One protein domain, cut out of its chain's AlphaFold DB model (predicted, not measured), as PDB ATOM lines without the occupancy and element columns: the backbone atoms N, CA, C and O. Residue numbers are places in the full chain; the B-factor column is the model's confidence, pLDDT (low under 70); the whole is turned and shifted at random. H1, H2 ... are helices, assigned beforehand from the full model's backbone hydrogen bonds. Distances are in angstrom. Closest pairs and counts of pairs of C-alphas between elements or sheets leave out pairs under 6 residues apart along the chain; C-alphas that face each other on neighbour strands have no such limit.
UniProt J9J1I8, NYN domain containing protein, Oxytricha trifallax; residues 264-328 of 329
ATOM      1  N   LEU A 264     214.678 166.049 183.438       95.50
ATOM      2  CA  LEU A 264     214.565 164.772 182.724       95.50
ATOM      3  C   LEU A 264     215.161 164.848 181.312       95.50
ATOM      4  O   LEU A 264     215.803 163.898 180.865       95.50
ATOM      5  N   GLN A 265     214.994 165.979 180.622       95.69
ATOM      6  CA  GLN A 265     215.601 166.199 179.309       95.69
ATOM      7  C   GLN A 265     217.136 166.224 179.390       95.69
ATOM      8  O   GLN A 265     217.802 165.549 178.606       95.69
ATOM      9  N   LEU A 266     217.703 166.933 180.372       93.00
ATOM     10  CA  LEU A 266     219.152 166.962 180.601       93.00
ATOM     11  C   LEU A 266     219.710 165.579 180.966       93.00
ATOM     12  O   LEU A 266     220.772 165.197 180.477       93.00
ATOM     13  N   GLU A 267     218.997 164.805 181.787       90.75
ATOM     14  CA  GLU A 267     219.381 163.430 182.133       90.75
ATOM     15  C   GLU A 267     219.395 162.512 180.896       90.75
ATOM     16  O   GLU A 267     220.326 161.720 180.722       90.75
ATOM     17  N   GLN A 268     218.415 162.650 179.995       94.75
ATOM     18  CA  GLN A 268     218.380 161.909 178.728       94.75
ATOM     19  C   GLN A 268     219.528 162.301 177.788       94.75
ATOM     20  O   GLN A 268     220.171 161.423 177.209       94.75
ATOM     21  N   GLU A 269     219.835 163.592 177.654       95.19
ATOM     22  CA  GLU A 269     220.961 164.061 176.834       95.19
ATOM     23  C   GLU A 269     222.305 163.561 177.375       95.19
ATOM     24  O   GLU A 269     223.138 163.052 176.618       95.19
ATOM     25  N   GLN A 270     222.509 163.624 178.694       91.00
ATOM     26  CA  GLN A 270     223.712 163.092 179.332       91.00
ATOM     27  C   GLN A 270     223.850 161.581 179.124       91.00
ATOM     28  O   GLN A 270     224.955 161.090 178.867       91.00
ATOM     29  N   PHE A 271     222.739 160.845 179.185       92.00
ATOM     30  CA  PHE A 271     222.716 159.416 178.897       92.00
ATOM     31  C   PHE A 271     223.135 159.120 177.450       92.00
ATOM     32  O   PHE A 271     223.997 158.266 177.234       92.00
ATOM     33  N   LEU A 272     222.609 159.858 176.465       92.62
ATOM     34  CA  LEU A 272     222.976 159.697 175.052       92.62
ATOM     35  C   LEU A 272     224.458 160.001 174.799       92.62
ATOM     36  O   LEU A 272     225.144 159.205 174.159       92.62
ATOM     37  N   ILE A 273     224.982 161.094 175.363       91.69
ATOM     38  CA  ILE A 273     226.405 161.460 175.246       91.69
ATOM     39  C   ILE A 273     227.299 160.369 175.847       91.69
ATOM     40  O   ILE A 273     228.337 160.019 175.279       91.69
ATOM     41  N   LYS A 274     226.912 159.818 177.003       90.00
ATOM     42  CA  LYS A 274     227.655 158.737 177.659       90.00
ATOM     43  C   LYS A 274     227.646 157.462 176.812       90.00
ATOM     44  O   LYS A 274     228.697 156.838 176.658       90.00
ATOM     45  N   ASN A 275     226.498 157.099 176.240       91.31
ATOM     46  CA  ASN A 275     226.378 155.916 175.390       91.31
ATOM     47  C   ASN A 275     227.194 156.054 174.097       91.31
ATOM     48  O   ASN A 275     227.894 155.117 173.721       91.31
ATOM     49  N   GLU A 276     227.194 157.238 173.478       96.00
ATOM     50  CA  GLU A 276     228.014 157.525 172.296       96.00
ATOM     51  C   GLU A 276     229.513 157.402 172.606       96.00
ATOM     52  O   GLU A 276     230.256 156.747 171.877       96.00
ATOM     53  N   LYS A 277     229.981 157.940 173.742       93.69
ATOM     54  CA  LYS A 277     231.387 157.784 174.164       93.69
ATOM     55  C   LYS A 277     231.778 156.316 174.356       93.69
ATOM     56  O   LYS A 277     232.859 155.912 173.925       93.69
ATOM     57  N   ASN A 278     230.909 155.516 174.975       91.88
ATOM     58  CA  ASN A 278     231.153 154.085 175.170       91.88
ATOM     59  C   ASN A 278     231.156 153.319 173.838       91.88
ATOM     60  O   ASN A 278     231.968 152.412 173.651       91.88
ATOM     61  N   TYR A 279     230.298 153.709 172.895       96.81
ATOM     62  CA  TYR A 279     230.262 153.149 171.545       96.81
ATOM     63  C   TYR A 279     231.572 153.413 170.799       96.81
ATOM     64  O   TYR A 279     232.217 152.477 170.323       96.81
ATOM     65  N   GLN A 280     232.041 154.662 170.804       96.25
ATOM     66  CA  GLN A 280     233.324 155.037 170.208       96.25
ATOM     67  C   GLN A 280     234.512 154.309 170.857       96.25
ATOM     68  O   GLN A 280     235.476 153.960 170.174       96.25
ATOM     69  N   LEU A 281     234.457 154.044 172.168       93.81
ATOM     70  CA  LEU A 281     235.475 153.253 172.862       93.81
ATOM     71  C   LEU A 281     235.517 151.802 172.357       93.81
ATOM     72  O   LEU A 281     236.603 151.290 172.092       93.81
ATOM     73  N   LEU A 282     234.365 151.149 172.182       95.81
ATOM     74  CA  LEU A 282     234.300 149.778 171.661       95.81
ATOM     75  C   LEU A 282     234.841 149.686 170.226       95.81
ATOM     76  O   LEU A 282     235.648 148.804 169.927       95.81
ATOM     77  N   LEU A 283     234.495 150.644 169.363       96.62
ATOM     78  CA  LEU A 283     235.049 150.705 168.008       96.62
ATOM     79  C   LEU A 283     236.578 150.861 168.021       96.62
ATOM     80  O   LEU A 283     237.281 150.144 167.309       96.62
ATOM     81  N   LYS A 284     237.119 151.732 168.887       95.19
ATOM     82  CA  LYS A 284     238.576 151.905 169.061       95.19
ATOM     83  C   LYS A 284     239.283 150.639 169.553       95.19
ATOM     84  O   LYS A 284     240.451 150.439 169.234       95.19
ATOM     85  N   LEU A 285     238.589 149.780 170.298       93.31
ATOM     86  CA  LEU A 285     239.094 148.474 170.739       93.31
ATOM     87  C   LEU A 285     239.007 147.388 169.644       93.31
ATOM     88  O   LEU A 285     239.396 146.241 169.878       93.31
ATOM     89  N   GLY A 286     238.520 147.729 168.446       95.12
ATOM     90  CA  GLY A 286     238.439 146.818 167.304       95.12
ATOM     91  C   GLY A 286     237.282 145.821 167.398       95.12
ATOM     92  O   GLY A 286     237.415 144.677 166.939       95.12
ATOM     93  N   PHE A 287     236.181 146.210 168.044       96.56
ATOM     94  CA  PHE A 287     234.891 145.535 167.900       96.56
ATOM     95  C   PHE A 287     234.146 146.114 166.693       96.56
ATOM     96  O   PHE A 287     234.274 147.299 166.391       96.56
ATOM     97  N   ASP A 288     233.380 145.282 165.990       97.44
ATOM     98  CA  ASP A 288     232.520 145.750 164.908       97.44
ATOM     99  C   ASP A 288     231.294 146.511 165.447       97.44
ATOM    100  O   ASP A 288     230.950 146.448 166.634       97.44
ATOM    101  N   GLU A 289     230.629 147.250 164.560       97.50
ATOM    102  CA  GLU A 289     229.467 148.082 164.886       97.50
ATOM    103  C   GLU A 289     228.292 147.264 165.441       97.50
ATOM    104  O   GLU A 289     227.630 147.706 166.384       97.50
ATOM    105  N   SER A 290     228.053 146.059 164.913       97.75
ATOM    106  CA  SER A 290     226.929 145.231 165.349       97.75
ATOM    107  C   SER A 290     227.134 144.732 166.776       97.75
ATOM    108  O   SER A 290     226.235 144.866 167.610       97.75
ATOM    109  N   LEU A 291     228.322 144.203 167.079       97.44
ATOM    110  CA  LEU A 291     228.660 143.727 168.416       97.44
ATOM    111  C   LEU A 291     228.713 144.873 169.434       97.44
ATOM    112  O   LEU A 291     228.280 144.712 170.574       97.44
ATOM    113  N   SER A 292     229.205 146.043 169.022       97.50
ATOM    114  CA  SER A 292     229.272 147.222 169.890       97.50
ATOM    115  C   SER A 292     227.875 147.709 170.291       97.50
ATOM    116  O   SER A 292     227.635 147.990 171.467       97.50
ATOM    117  N   LYS A 293     226.927 147.743 169.343       97.44
ATOM    118  CA  LYS A 293     225.520 148.081 169.620       97.44
ATOM    119  C   LYS A 293     224.846 147.048 170.522       97.44
ATOM    120  O   LYS A 293     224.114 147.432 171.432       97.44
ATOM    121  N   GLU A 294     225.108 145.756 170.315       97.81
ATOM    122  CA  GLU A 294     224.560 144.697 171.173       97.81
ATOM    123  C   GLU A 294     225.111 144.768 172.608       97.81
ATOM    124  O   GLU A 294     224.372 144.608 173.581       97.81
ATOM    125  N   ALA A 295     226.406 145.045 172.763       97.19
ATOM    126  CA  ALA A 295     227.025 145.180 174.075       97.19
ATOM    127  C   ALA A 295     226.415 146.337 174.881       97.19
ATOM    128  O   ALA A 295     226.118 146.178 176.065       97.19
ATOM    129  N   LEU A 296     226.181 147.483 174.236       97.25
ATOM    130  CA  LEU A 296     225.588 148.655 174.884       97.25
ATOM    131  C   LEU A 296     224.084 148.530 175.107       97.25
ATOM    132  O   LEU A 296     223.582 149.092 176.076       97.25
ATOM    133  N   SER A 297     223.359 147.781 174.272       96.56
ATOM    134  CA  SER A 297     221.941 147.512 174.536       96.56
ATOM    135  C   SER A 297     221.757 146.638 175.781       96.56
ATOM    136  O   SER A 297     220.819 146.854 176.547       96.56
ATOM    137  N   LYS A 298     222.684 145.701 176.027       97.19
ATOM    138  CA  LYS A 298     222.702 144.866 177.239       97.19
ATOM    139  C   LYS A 298     223.222 145.603 178.471       97.19
ATOM    140  O   LYS A 298     222.701 145.393 179.563       97.19
ATOM    141  N   PHE A 299     224.231 146.459 178.309       95.81
ATOM    142  CA  PHE A 299     224.911 147.136 179.419       95.81
ATOM    143  C   PHE A 299     225.037 148.652 179.185       95.81
ATOM    144  O   PHE A 299     226.151 149.177 179.124       95.81
ATOM    145  N   PRO A 300     223.917 149.397 179.100       91.31
ATOM    146  CA  PRO A 300     223.935 150.816 178.717       91.31
ATOM    147  C   PRO A 300     224.658 151.719 179.727       91.31
ATOM    148  O   PRO A 300     225.159 152.787 179.383       91.31
ATOM    149  N   ASN A 301     224.737 151.292 180.990       90.81
ATOM    150  CA  ASN A 301     225.305 152.084 182.081       90.81
ATOM    151  C   ASN A 301     226.669 151.587 182.581       90.81
ATOM    152  O   ASN A 301     227.264 152.256 183.430       90.81
ATOM    153  N   ASP A 302     227.173 150.463 182.062       91.75
ATOM    154  CA  ASP A 302     228.403 149.819 182.531       91.75
ATOM    155  C   ASP A 302     229.331 149.464 181.351       91.75
ATOM    156  O   ASP A 302     229.207 148.390 180.749       91.75
ATOM    157  N   PRO A 303     230.288 150.348 181.007       88.94
ATOM    158  CA  PRO A 303     231.195 150.114 179.888       88.94
ATOM    159  C   PRO A 303     232.120 148.915 180.116       88.94
ATOM    160  O   PRO A 303     232.518 148.270 179.150       88.94
ATOM    161  N   GLN A 304     232.457 148.576 181.366       88.81
ATOM    162  CA  GLN A 304     233.320 147.426 181.644       88.81
ATOM    163  C   GLN A 304     232.584 146.115 181.370       88.81
ATOM    164  O   GLN A 304     233.155 145.209 180.759       88.81
ATOM    165  N   GLN A 305     231.308 146.025 181.757       93.44
ATOM    166  CA  GLN A 305     230.474 144.874 181.413       93.44
ATOM    167  C   GLN A 305     230.213 144.787 179.907       93.44
ATOM    168  O   GLN A 305     230.325 143.694 179.352       93.44
ATOM    169  N   ALA A 306     229.974 145.915 179.225       95.06
ATOM    170  CA  ALA A 306     229.846 145.947 177.765       95.06
ATOM    171  C   ALA A 306     231.115 145.418 177.066       95.06
ATOM    172  O   ALA A 306     231.034 144.539 176.206       95.06
ATOM    173  N   ILE A 307     232.301 145.880 177.483       93.81
ATOM    174  CA  ILE A 307     233.591 145.400 176.962       93.81
ATOM    175  C   ILE A 307     233.773 143.906 177.253       93.81
ATOM    176  O   ILE A 307     234.144 143.142 176.361       93.81
ATOM    177  N   SER A 308     233.497 143.464 178.482       93.06
ATOM    178  CA  SER A 308     233.616 142.051 178.851       93.06
ATOM    179  C   SER A 308     232.675 141.166 178.032       93.06
ATOM    180  O   SER A 308     233.064 140.074 177.618       93.06
ATOM    181  N   PHE A 309     231.449 141.627 177.783       97.31
ATOM    182  CA  PHE A 309     230.481 140.944 176.937       97.31
ATOM    183  C   PHE A 309     230.996 140.823 175.497       97.31
ATOM    184  O   PHE A 309     231.070 139.711 174.968       97.31
ATOM    185  N   ALA A 310     231.451 141.929 174.899       96.25
ATOM    186  CA  ALA A 310     231.988 141.944 173.539       96.25
ATOM    187  C   ALA A 310     233.223 141.031 173.387       96.25
ATOM    188  O   ALA A 310     233.332 140.268 172.425       96.25
ATOM    189  N   LEU A 311     234.128 141.028 174.372       95.44
ATOM    190  CA  LEU A 311     235.285 140.128 174.395       95.44
ATOM    191  C   LEU A 311     234.880 138.652 174.428       95.44
ATOM    192  O   LEU A 311     235.508 137.832 173.755       95.44
ATOM    193  N   ASN A 312     233.849 138.301 175.196       95.38
ATOM    194  CA  ASN A 312     233.381 136.921 175.296       95.38
ATOM    195  C   ASN A 312     232.768 136.436 173.978       95.38
ATOM    196  O   ASN A 312     233.121 135.350 173.518       95.38
ATOM    197  N   ILE A 313     231.935 137.254 173.328       96.31
ATOM    198  CA  ILE A 313     231.368 136.923 172.011       96.31
ATOM    199  C   ILE A 313     232.475 136.775 170.961       96.31
ATOM    200  O   ILE A 313     232.511 135.782 170.233       96.31
ATOM    201  N   LYS A 314     233.449 137.696 170.933       94.81
ATOM    202  CA  LYS A 314     234.592 137.625 170.007       94.81
ATOM    203  C   LYS A 314     235.396 136.328 170.184       94.81
ATOM    204  O   LYS A 314     235.741 135.683 169.195       94.81
ATOM    205  N   LYS A 315     235.635 135.899 171.430       94.50
ATOM    206  CA  LYS A 315     236.303 134.619 171.745       94.50
ATOM    207  C   LYS A 315     235.488 133.399 171.309       94.50
ATOM    208  O   LYS A 315     236.065 132.438 170.795       94.50
ATOM    209  N   MET A 316     234.168 133.426 171.504       94.38
ATOM    210  CA  MET A 316     233.279 132.343 171.066       94.38
ATOM    211  C   MET A 316     233.310 132.188 169.542       94.38
ATOM    212  O   MET A 316     233.532 131.080 169.053       94.38
ATOM    213  N   ASN A 317     233.206 133.294 168.802       93.94
ATOM    214  CA  ASN A 317     233.258 133.282 167.339       93.94
ATOM    215  C   ASN A 317     234.615 132.781 166.820       93.94
ATOM    216  O   ASN A 317     234.668 131.965 165.903       93.94
ATOM    217  N   GLN A 318     235.722 133.194 167.447       94.44
ATOM    218  CA  GLN A 318     237.057 132.709 167.084       94.44
ATOM    219  C   GLN A 318     237.214 131.197 167.320       94.44
ATOM    220  O   GLN A 318     237.805 130.499 166.498       94.44
ATOM    221  N   SER A 319     236.645 130.678 168.411       94.44
ATOM    222  CA  SER A 319     236.673 129.242 168.722       94.44
ATOM    223  C   SER A 319     235.844 128.425 167.723       94.44
ATOM    224  O   SER A 319     236.259 127.345 167.309       94.44
ATOM    225  N   GLN A 320     234.693 128.948 167.288       94.94
ATOM    226  CA  GLN A 320     233.865 128.307 166.262       94.94
ATOM    227  C   GLN A 320     234.569 128.252 164.902       94.94
ATOM    228  O   GLN A 320     234.516 127.217 164.240       94.94
ATOM    229  N   LEU A 321     235.274 129.319 164.512       93.38
ATOM    230  CA  LEU A 321     236.051 129.352 163.268       93.38
ATOM    231  C   LEU A 321     237.179 128.309 163.267       93.38
ATOM    232  O   LEU A 321     237.336 127.596 162.279       93.38
ATOM    233  N   LEU A 322     237.905 128.163 164.382       94.00
ATOM    234  CA  LEU A 322     238.969 127.158 164.522       94.00
ATOM    235  C   LEU A 322     238.437 125.718 164.423       94.00
ATOM    236  O   LEU A 322     239.050 124.867 163.775       94.00
ATOM    237  N   ASN A 323     237.271 125.447 165.014       92.62
ATOM    238  CA  ASN A 323     236.640 124.129 164.927       92.62
ATOM    239  C   ASN A 323     236.145 123.810 163.506       92.62
ATOM    240  O   ASN A 323     236.192 122.657 163.088       92.62
ATOM    241  N   GLN A 324     235.690 124.812 162.749       94.06
ATOM    242  CA  GLN A 324     235.270 124.620 161.357       94.06
ATOM    243  C   GLN A 324     236.448 124.386 160.406       94.06
ATOM    244  O   GLN A 324     236.289 123.638 159.443       94.06
ATOM    245  N   SER A 325     237.616 124.993 160.654       92.19
ATOM    246  CA  SER A 325     238.826 124.696 159.875       92.19
ATOM    247  C   SER A 325     239.327 123.274 160.115       92.19
ATOM    248  O   SER A 325     239.648 122.588 159.157       92.19
ATOM    249  N   ALA A 326     239.291 122.791 161.362       89.50
ATOM    250  CA  ALA A 326     239.766 121.450 161.713       89.50
ATOM    251  C   ALA A 326     238.911 120.299 161.142       89.50
ATOM    252  O   ALA A 326     239.345 119.157 161.150       89.50
ATOM    253  N   LEU A 327     237.688 120.581 160.680       89.19
ATOM    254  CA  LEU A 327     236.798 119.596 160.051       89.19
ATOM    255  C   LEU A 327     236.988 119.485 158.530       89.19
ATOM    256  O   LEU A 327     236.342 118.646 157.905       89.19
ATOM    257  N   LYS A 328     237.792 120.367 157.926       85.19
ATOM    258  CA  LYS A 328     238.041 120.388 156.477       85.19
ATOM    259  C   LYS A 328     239.376 119.755 156.076       85.19
ATOM    260  O   LYS A 328     239.567 119.546 154.879       85.19
TER     261      LYS A 328
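This is residues 264 to 328 of the 329 residues of the protein "NYN domain containing protein" of Oxytricha trifallax (UniProt J9J1I8). A long rod drawn out as a Z: two long helices, H1 and H3, reach out to opposite ends, and the short helix H2 folds back between them, so that a small body forms where the last part of H1, H2 and the first part of H3 come together. Residues 264 to 270 of H1 stick out at one end, and residues 315 to 328, of which 315 to 326 belong to H3, stick out at the other. The printed part has 65 residues with three named helices, in the order H1, H2, H3, and no named strand; the class is all helix. The whole is loose, with a radius of gyration of the C-alphas of 15.0 A, and its C-alphas span 56 by 17 by 15 A.

The longest helix is H3, residues 303 to 326. It touches H2, residues 289 to 298, with its residues 303 to 310 alone; the closest C-alphas are those of Ala 295 and Ala 306, 4.7 A apart. H2 and H3 run opposite ways at a steep tilt of 51 degrees. H1, residues 264 to 284, touches H2 with its residues 275 to 283 alone; the closest C-alphas are those of Leu 282 and Ser 292, 5.9 A apart. H1 and H2 form a helical hairpin, running opposite ways at a steep tilt of 45 degrees. H1 and H3 are close but not clearly touching, with 2 pairs of C-alphas within 8 A; the closest C-alphas are those of Asn 278 and Pro 303, 6.2 A apart. They run the same way at a shallow tilt of 35.0 degrees, only just short of steep, and their centres are 24.7 A apart. In H1, H2 and H3 every O i to N i+4 pair is within hydrogen-bond range.

H3 has 24 residues and measures 35.0 A from C-alpha 303 at (231.195, 150.114, 179.888) to C-alpha 326 at (239.766, 121.450, 161.713). H2 has 10 residues and measures 14.4 A from Glu 289 to Lys 298. H1 has 21 residues and measures 30.5 A; its C-alpha 264 is at (214.565, 164.772, 182.724).

The two C-alphas farthest apart are those of Leu 264 and Lys 328, at 56.7 A. Without the stretches that stand free, the body has 44 residues, spans 26 by 17 by 15 A and has a radius of gyration of 8.9 A. The links H1 to H2 and H2 to H3 are both tight, with 4 residues each. The printed part has no cut. The mean pLDDT of the printed part is 94.2, and no printed residue is under 70.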